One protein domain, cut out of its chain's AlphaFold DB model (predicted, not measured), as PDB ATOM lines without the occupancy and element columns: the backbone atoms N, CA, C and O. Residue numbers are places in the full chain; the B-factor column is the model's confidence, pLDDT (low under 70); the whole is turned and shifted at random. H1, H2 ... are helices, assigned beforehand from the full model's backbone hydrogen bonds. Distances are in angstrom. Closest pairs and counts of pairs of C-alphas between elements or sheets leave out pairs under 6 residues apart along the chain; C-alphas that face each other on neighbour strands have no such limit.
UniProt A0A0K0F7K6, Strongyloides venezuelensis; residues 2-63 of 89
ATOM      1  N   ASP A   2     -41.208  11.442  -8.467       86.06
ATOM      2  CA  ASP A   2     -42.140  12.377  -9.108       86.06
ATOM      3  C   ASP A   2     -42.804  13.266  -8.044       86.06
ATOM      4  O   ASP A   2     -42.856  12.872  -6.876       86.06
ATOM      5  N   MET A   3     -43.337  14.436  -8.410       89.19
ATOM      6  CA  MET A   3     -44.012  15.338  -7.461       89.19
ATOM      7  C   MET A   3     -45.141  14.655  -6.683       89.19
ATOM      8  O   MET A   3     -45.374  14.987  -5.525       89.19
ATOM      9  N   ALA A   4     -45.842  13.703  -7.300       88.00
ATOM     10  CA  ALA A   4     -46.966  13.021  -6.667       88.00
ATOM     11  C   ALA A   4     -46.541  11.887  -5.712       88.00
ATOM     12  O   ALA A   4     -47.397  11.274  -5.078       88.00
ATOM     13  N   SER A   5     -45.242  11.573  -5.607       87.12
ATOM     14  CA  SER A   5     -44.759  10.416  -4.843       87.12
ATOM     15  C   SER A   5     -44.330  10.723  -3.406       87.12
ATOM     16  O   SER A   5     -43.825   9.820  -2.741       87.12
ATOM     17  N   PHE A   6     -44.457  11.963  -2.927       90.12
ATOM     18  CA  PHE A   6     -44.045  12.340  -1.572       90.12
ATOM     19  C   PHE A   6     -44.954  13.411  -0.957       90.12
ATOM     20  O   PHE A   6     -45.634  14.158  -1.654       90.12
ATOM     21  N   ALA A   7     -44.925  13.494   0.371       90.88
ATOM     22  CA  ALA A   7     -45.545  14.553   1.155       90.88
ATOM     23  C   ALA A   7     -44.512  15.117   2.138       90.88
ATOM     24  O   ALA A   7     -43.571  14.424   2.518       90.88
ATOM     25  N   ILE A   8     -44.667  16.384   2.523       90.56
ATOM     26  CA  ILE A   8     -43.727  17.092   3.400       90.56
ATOM     27  C   ILE A   8     -44.522  17.756   4.522       90.56
ATOM     28  O   ILE A   8     -45.566  18.357   4.267       90.56
ATOM     29  N   SER A   9     -44.018  17.663   5.756       91.75
ATOM     30  CA  SER A   9     -44.609  18.357   6.903       91.75
ATOM     31  C   SER A   9     -44.555  19.877   6.727       91.75
ATOM     32  O   SER A   9     -43.539  20.439   6.307       91.75
ATOM     33  N   LEU A  10     -45.638  20.558   7.106       92.62
ATOM     34  CA  LEU A  10     -45.723  22.017   7.056       92.62
ATOM     35  C   LEU A  10     -44.657  22.688   7.935       92.62
ATOM     36  O   LEU A  10     -44.116  23.724   7.551       92.62
ATOM     37  N   ASP A  11     -44.297  22.078   9.063       92.12
ATOM     38  CA  ASP A  11     -43.299  22.620   9.993       92.12
ATOM     39  C   ASP A  11     -41.931  22.800   9.326       92.12
ATOM     40  O   ASP A  11     -41.215  23.775   9.577       92.12
ATOM     41  N   LEU A  12     -41.587  21.903   8.397       90.25
ATOM     42  CA  LEU A  12     -40.337  21.985   7.653       90.25
ATOM     43  C   LEU A  12     -40.321  23.204   6.720       90.25
ATOM     44  O   LEU A  12     -39.297  23.877   6.606       90.25
ATOM     45  N   PHE A  13     -41.463  23.554   6.127       90.06
ATOM     46  CA  PHE A  13     -41.599  24.781   5.343       90.06
ATOM     47  C   PHE A  13     -41.542  26.039   6.209       90.06
ATOM     48  O   PHE A  13     -40.915  27.021   5.813       90.06
ATOM     49  N   LEU A  14     -42.151  26.011   7.396       92.06
ATOM     50  CA  LEU A  14     -42.121  27.139   8.330       92.06
ATOM     51  C   LEU A  14     -40.705  27.407   8.857       92.06
ATOM     52  O   LEU A  14     -40.309  28.563   8.984       92.06
ATOM     53  N   SER A  15     -39.918  26.356   9.101       92.56
ATOM     54  CA  SER A  15     -38.516  26.493   9.519       92.56
ATOM     55  C   SER A  15     -37.593  27.031   8.416       92.56
ATOM     56  O   SER A  15     -36.558  27.629   8.714       92.56
ATOM     57  N   LYS A  16     -37.958  26.851   7.139       91.25
ATOM     58  CA  LYS A  16     -37.150  27.231   5.968       91.25
ATOM     59  C   LYS A  16     -37.970  28.055   4.956       91.25
ATOM     60  O   LYS A  16     -38.150  27.629   3.814       91.25
ATOM     61  N   PRO A  17     -38.406  29.280   5.315       88.75
ATOM     62  CA  PRO A  17     -39.377  30.065   4.533       88.75
ATOM     63  C   PRO A  17     -38.871  30.522   3.153       88.75
ATOM     64  O   PRO A  17     -39.656  30.887   2.273       88.75
ATOM     65  N   ASN A  18     -37.553  30.506   2.955       88.69
ATOM     66  CA  ASN A  18     -36.904  30.945   1.720       88.69
ATOM     67  C   ASN A  18     -36.791  29.831   0.669       88.69
ATOM     68  O   ASN A  18     -36.378  30.095  -0.460       88.69
ATOM     69  N   ILE A  19     -37.132  28.589   1.023       88.50
ATOM     70  CA  ILE A  19     -37.001  27.444   0.128       88.50
ATOM     71  C   ILE A  19     -38.259  27.308  -0.720       88.50
ATOM     72  O   ILE A  19     -39.373  27.196  -0.213       88.50
ATOM     73  N   ARG A  20     -38.070  27.347  -2.039       86.31
ATOM     74  CA  ARG A  20     -39.134  27.280  -3.041       86.31
ATOM     75  C   ARG A  20     -38.624  26.565  -4.282       86.31
ATOM     76  O   ARG A  20     -37.416  26.474  -4.506       86.31
ATOM     77  N   PHE A  21     -39.554  26.126  -5.123       86.88
ATOM     78  CA  PHE A  21     -39.212  25.756  -6.490       86.88
ATOM     79  C   PHE A  21     -38.621  26.958  -7.225       86.88
ATOM     80  O   PHE A  21     -39.096  28.085  -7.083       86.88
ATOM     81  N   THR A  22     -37.587  26.707  -8.021       82.00
ATOM     82  CA  THR A  22     -36.979  27.715  -8.885       82.00
ATOM     83  C   THR A  22     -36.860  27.180 -10.302       82.00
ATOM     84  O   THR A  22     -36.653  25.984 -10.508       82.00
ATOM     85  N   MET A  23     -36.986  28.085 -11.270       76.19
ATOM     86  CA  MET A  23     -36.678  27.832 -12.680       76.19
ATOM     87  C   MET A  23     -35.256  28.278 -13.044       76.19
ATOM     88  O   MET A  23     -34.911  28.310 -14.220       76.19
ATOM     89  N   ASP A  24     -34.438  28.643 -12.053       79.69
ATOM     90  CA  ASP A  24     -33.043  29.020 -12.266       79.69
ATOM     91  C   ASP A  24     -32.267  27.846 -12.897       79.69
ATOM     92  O   ASP A  24     -32.095  26.809 -12.244       79.69
ATOM     93  N   PRO A  25     -31.774  27.993 -14.141       70.19
ATOM     94  CA  PRO A  25     -31.116  26.919 -14.877       70.19
ATOM     95  C   PRO A  25     -29.804  26.456 -14.232       70.19
ATOM     96  O   PRO A  25     -29.344  25.359 -14.527       70.19
ATOM     97  N   SER A  26     -29.209  27.248 -13.332       75.44
ATOM     98  CA  SER A  26     -28.012  26.845 -12.579       75.44
ATOM     99  C   SER A  26     -28.310  25.848 -11.455       75.44
ATOM    100  O   SER A  26     -27.446  25.062 -11.068       75.44
ATOM    101  N   LYS A  27     -29.542  25.867 -10.933       68.62
ATOM    102  CA  LYS A  27     -30.012  25.001  -9.840       68.62
ATOM    103  C   LYS A  27     -30.921  23.885 -10.345       68.62
ATOM    104  O   LYS A  27     -31.100  22.878  -9.667       68.62
ATOM    105  N   PHE A  28     -31.498  24.064 -11.527       69.81
ATOM    106  CA  PHE A  28     -32.459  23.157 -12.129       69.81
ATOM    107  C   PHE A  28     -31.776  22.104 -13.009       69.81
ATOM    108  O   PHE A  28     -31.371  22.376 -14.135       69.81
ATOM    109  N   SER A  29     -31.695  20.866 -12.513       65.94
ATOM    110  CA  SER A  29     -31.163  19.711 -13.253       65.94
ATOM    111  C   SER A  29     -32.296  18.861 -13.846       65.94
ATOM    112  O   SER A  29     -32.454  17.683 -13.538       65.94
ATOM    113  N   GLY A  30     -33.170  19.483 -14.644       72.25
ATOM    114  CA  GLY A  30     -34.237  18.788 -15.382       72.25
ATOM    115  C   GLY A  30     -35.460  18.349 -14.565       72.25
ATOM    116  O   GLY A  30     -36.458  17.944 -15.155       72.25
ATOM    117  N   SER A  31     -35.415  18.455 -13.237       79.75
ATOM    118  CA  SER A  31     -36.496  18.064 -12.333       79.75
ATOM    119  C   SER A  31     -36.542  19.033 -11.137       79.75
ATOM    120  O   SER A  31     -35.494  19.359 -10.569       79.75
ATOM    121  N   PRO A  32     -37.721  19.572 -10.785       85.06
ATOM    122  CA  PRO A  32     -37.877  20.513  -9.669       85.06
ATOM    123  C   PRO A  32     -37.828  19.854  -8.279       85.06
ATOM    124  O   PRO A  32     -37.571  20.535  -7.287       85.06
ATOM    125  N   GLU A  33     -38.061  18.546  -8.177       87.00
ATOM    126  CA  GLU A  33     -38.151  17.798  -6.921       87.00
ATOM    127  C   GLU A  33     -36.824  17.789  -6.134       87.00
ATOM    128  O   GLU A  33     -36.844  18.135  -4.950       87.00
ATOM    129  N   PRO A  34     -35.652  17.492  -6.743       85.62
ATOM    130  CA  PRO A  34     -34.371  17.509  -6.038       85.62
ATOM    131  C   PRO A  34     -34.017  18.878  -5.459       85.62
ATOM    132  O   PRO A  34     -33.410  18.949  -4.393       85.62
ATOM    133  N   ILE A  35     -34.415  19.964  -6.129       87.31
ATOM    134  CA  ILE A  35     -34.162  21.338  -5.671       87.31
ATOM    135  C   ILE A  35     -34.850  21.572  -4.330       87.31
ATOM    136  O   ILE A  35     -34.241  22.093  -3.396       87.31
ATOM    137  N   LEU A  36     -36.123  21.180  -4.244       88.44
ATOM    138  CA  LEU A  36     -36.919  21.369  -3.045       88.44
ATOM    139  C   LEU A  36     -36.397  20.500  -1.900       88.44
ATOM    140  O   LEU A  36     -36.152  21.016  -0.814       88.44
ATOM    141  N   LEU A  37     -36.186  19.205  -2.149       88.50
ATOM    142  CA  LEU A  37     -35.745  18.259  -1.119       88.50
ATOM    143  C   LEU A  37     -34.363  18.630  -0.561       88.50
ATOM    144  O   LEU A  37     -34.185  18.689   0.654       88.50
ATOM    145  N   THR A  38     -33.419  18.989  -1.437       87.44
ATOM    146  CA  THR A  38     -32.076  19.430  -1.025       87.44
ATOM    147  C   THR A  38     -32.135  20.771  -0.293       87.44
ATOM    148  O   THR A  38     -31.472  20.948   0.725       87.44
ATOM    149  N   GLY A  39     -32.963  21.717  -0.753       87.19
ATOM    150  CA  GLY A  39     -33.153  23.007  -0.081       87.19
ATOM    151  C   GLY A  39     -33.767  22.868   1.314       87.19
ATOM    152  O   GLY A  39     -33.374  23.564   2.251       87.19
ATOM    153  N   LEU A  40     -34.689  21.919   1.481       89.12
ATOM    154  CA  LEU A  40     -35.261  21.554   2.775       89.12
ATOM    155  C   LEU A  40     -34.313  20.699   3.624       89.12
ATOM    156  O   LEU A  40     -34.596  20.493   4.802       89.12
ATOM    157  N   GLY A  41     -33.150  20.305   3.097       89.50
ATOM    158  CA  GLY A  41     -32.133  19.516   3.795       89.50
ATOM    159  C   GLY A  41     -32.596  18.104   4.141       89.50
ATOM    160  O   GLY A  41     -32.168  17.585   5.160       89.50
ATOM    161  N   ILE A  42     -33.501  17.534   3.342       90.00
ATOM    162  CA  ILE A  42     -33.980  16.161   3.507       90.00
ATOM    163  C   ILE A  42     -32.967  15.234   2.843       90.00
ATOM    164  O   ILE A  42     -32.763  15.299   1.625       90.00
ATOM    165  N   GLU A  43     -32.358  14.351   3.623       89.38
ATOM    166  CA  GLU A  43     -31.509  13.290   3.108       89.38
ATOM    167  C   GLU A  43     -32.304  12.000   2.893       89.38
ATOM    168  O   GLU A  43     -33.426  11.815   3.363       89.38
ATOM    169  N   ARG A  44     -31.713  11.047   2.165       85.50
ATOM    170  CA  ARG A  44     -32.370   9.768   1.857       85.50
ATOM    171  C   ARG A  44     -32.732   8.963   3.114       85.50
ATOM    172  O   ARG A  44     -33.668   8.171   3.061       85.50
ATOM    173  N   ASN A  45     -31.990   9.160   4.200       87.94
ATOM    174  CA  ASN A  45     -32.206   8.480   5.475       87.94
ATOM    175  C   ASN A  45     -33.384   9.063   6.269       87.94
ATOM    176  O   ASN A  45     -33.914   8.368   7.128       87.94
ATOM    177  N   ASP A  46     -33.818  10.285   5.949       88.50
ATOM    178  CA  ASP A  46     -34.950  10.954   6.602       88.50
ATOM    179  C   ASP A  46     -36.296  10.582   5.954       88.50
ATOM    180  O   ASP A  46     -37.355  11.029   6.390       88.50
ATOM    181  N   LEU A  47     -36.273   9.797   4.871       87.00
ATOM    182  CA  LEU A  47     -37.469   9.429   4.122       87.00
ATOM    183  C   LEU A  47     -38.266   8.352   4.860       87.00
ATOM    184  O   LEU A  47     -37.796   7.229   5.040       87.00
ATOM    185  N   GLU A  48     -39.515   8.670   5.189       88.12
ATOM    186  CA  GLU A  48     -40.468   7.725   5.771       88.12
ATOM    187  C   GLU A  48     -41.205   6.952   4.661       88.12
ATOM    188  O   GLU A  48     -42.001   7.534   3.915       88.12
ATOM    189  N   PRO A  49     -40.959   5.637   4.493       83.81
ATOM    190  CA  PRO A  49     -41.591   4.870   3.432       83.81
ATOM    191  C   PRO A  49     -43.056   4.572   3.776       83.81
ATOM    192  O   PRO A  49     -43.365   3.735   4.625       83.81
ATOM    193  N   PHE A  50     -43.975   5.218   3.065       79.25
ATOM    194  CA  PHE A  50     -45.404   4.941   3.182       79.25
ATOM    195  C   PHE A  50     -45.795   3.673   2.406       79.25
ATOM    196  O   PHE A  50     -45.334   3.453   1.287       79.25
ATOM    197  N   GLY A  51     -46.641   2.819   2.994       67.69
ATOM    198  CA  GLY A  51     -47.146   1.605   2.332       67.69
ATOM    199  C   GLY A  51     -46.114   0.483   2.129       67.69
ATOM    200  O   GLY A  51     -46.386  -0.480   1.420       67.69
ATOM    201  N   TYR A  52     -44.926   0.579   2.742       62.66
ATOM    202  CA  TYR A  52     -43.859  -0.427   2.600       62.66
ATOM    203  C   TYR A  52     -43.896  -1.526   3.678       62.66
ATOM    204  O   TYR A  52     -43.192  -2.527   3.567       62.66
ATOM    205  N   ASN A  53     -44.725  -1.356   4.714       63.84
ATOM    206  CA  ASN A  53     -44.870  -2.313   5.819       63.84
ATOM    207  C   ASN A  53     -45.857  -3.461   5.508       63.84
ATOM    208  O   ASN A  53     -46.004  -4.391   6.301       63.84
ATOM    209  N   SER A  54     -46.544  -3.411   4.363       60.12
ATOM    210  CA  SER A  54     -47.448  -4.455   3.881       60.12
ATOM    211  C   SER A  54     -46.735  -5.414   2.925       60.12
ATOM    212  O   SER A  54     -45.880  -5.036   2.129       60.12
ATOM    213  N   LYS A  55     -47.124  -6.693   2.972       59.81
ATOM    214  CA  LYS A  55     -46.566  -7.784   2.146       59.81
ATOM    215  C   LYS A  55     -46.732  -7.555   0.631       59.81
ATOM    216  O   LYS A  55     -46.047  -8.191  -0.165       59.81
ATOM    217  N   ILE A  56     -47.652  -6.671   0.250       58.72
ATOM    218  CA  ILE A  56     -47.945  -6.258  -1.121       58.72
ATOM    219  C   ILE A  56     -47.483  -4.808  -1.262       58.72
ATOM    220  O   ILE A  56     -47.871  -3.950  -0.469       58.72
ATOM    221  N   ARG A  57     -46.643  -4.549  -2.270       65.81
ATOM    222  CA  ARG A  57     -46.263  -3.191  -2.670       65.81
ATOM    223  C   ARG A  57     -47.412  -2.610  -3.481       65.81
ATOM    224  O   ARG A  57     -47.571  -2.949  -4.651       65.81
ATOM    225  N   GLU A  58     -48.237  -1.796  -2.842       70.31
ATOM    226  CA  GLU A  58     -49.384  -1.168  -3.491       70.31
ATOM    227  C   GLU A  58     -48.942   0.079  -4.269       70.31
ATOM    228  O   GLU A  58     -48.210   0.927  -3.758       70.31
ATOM    229  N   VAL A  59     -49.375   0.189  -5.527       78.06
ATOM    230  CA  VAL A  59     -49.218   1.414  -6.323       78.06
ATOM    231  C   VAL A  59     -50.458   2.268  -6.091       78.06
ATOM    232  O   VAL A  59     -51.529   1.951  -6.596       78.06
ATOM    233  N   LEU A  60     -50.310   3.333  -5.302       82.81
ATOM    234  CA  LEU A  60     -51.427   4.197  -4.894       82.81
ATOM    235  C   LEU A  60     -51.572   5.464  -5.750       82.81
ATOM    236  O   LEU A  60     -52.547   6.198  -5.604       82.81
ATOM    237  N   VAL A  61     -50.610   5.742  -6.635       85.56
ATOM    238  CA  VAL A  61     -50.544   6.987  -7.411       85.56
ATOM    239  C   VAL A  61     -50.192   6.689  -8.864       85.56
ATOM    240  O   VAL A  61     -49.291   5.901  -9.150       85.56
ATOM    241  N   TYR A  62     -50.883   7.370  -9.781       88.38
ATOM    242  CA  TYR A  62     -50.660   7.278 -11.222       88.38
ATOM    243  C   TYR A  62     -50.436   8.666 -11.819       88.38
ATOM    244  O   TYR A  62     -51.295   9.542 -11.714       88.38
ATOM    245  N   HIS A  63     -49.321   8.844 -12.529       88.88
ATOM    246  CA  HIS A  63     -49.036  10.072 -13.270       88.88
ATOM    247  C   HIS A  63     -49.776  10.073 -14.618       88.88
ATOM    248  O   HIS A  63     -49.195   9.892 -15.688       88.88
TER     249      HIS A  63
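AT A GLANCE: This is residues 2 to 63 of the 89 residues of a protein of Strongyloides venezuelensis (UniProt A0A0K0F7K6). Little regular structure is here: the printed part is a long loop of chain with two short helices, H1 then H2, near one end of its longest axis, and residues 52 to 57 sticking out at the other. The chain folds back from there, and the C-alphas of Asp 2 and His 63 are 8.4 A apart. The printed part has 62 residues, 13 of them in the two named helices, with no named strand; its class is all helix. It is loose, with a radius of gyration of the C-alphas of 13.8 A, and spans 41 by 26 by 18 A.

HOW THE PARTS SIT: Go from Asp 2 to H1, residues 10 to 15, then to H2, residues 33 to 39; the two are apart. In both, every O i to N i+4 pair is within hydrogen-bond range.

IN THESE COORDINATES: Find C-alpha 10 at (-45.723, 22.017, 7.056); from there H1 runs 8.8 A. H2 runs 9.9 A to C-alpha 39 at (-33.153, 23.007, -0.081).

THE WHOLE: Look to Ser 26 and Lys 55 for the two C-alphas farthest apart, 42.0 A. The link from H1 to H2 is long, 17 residues. The printed part has no cut. Confidence is low, under 70, at residues 27 to 29 and 51 to 57.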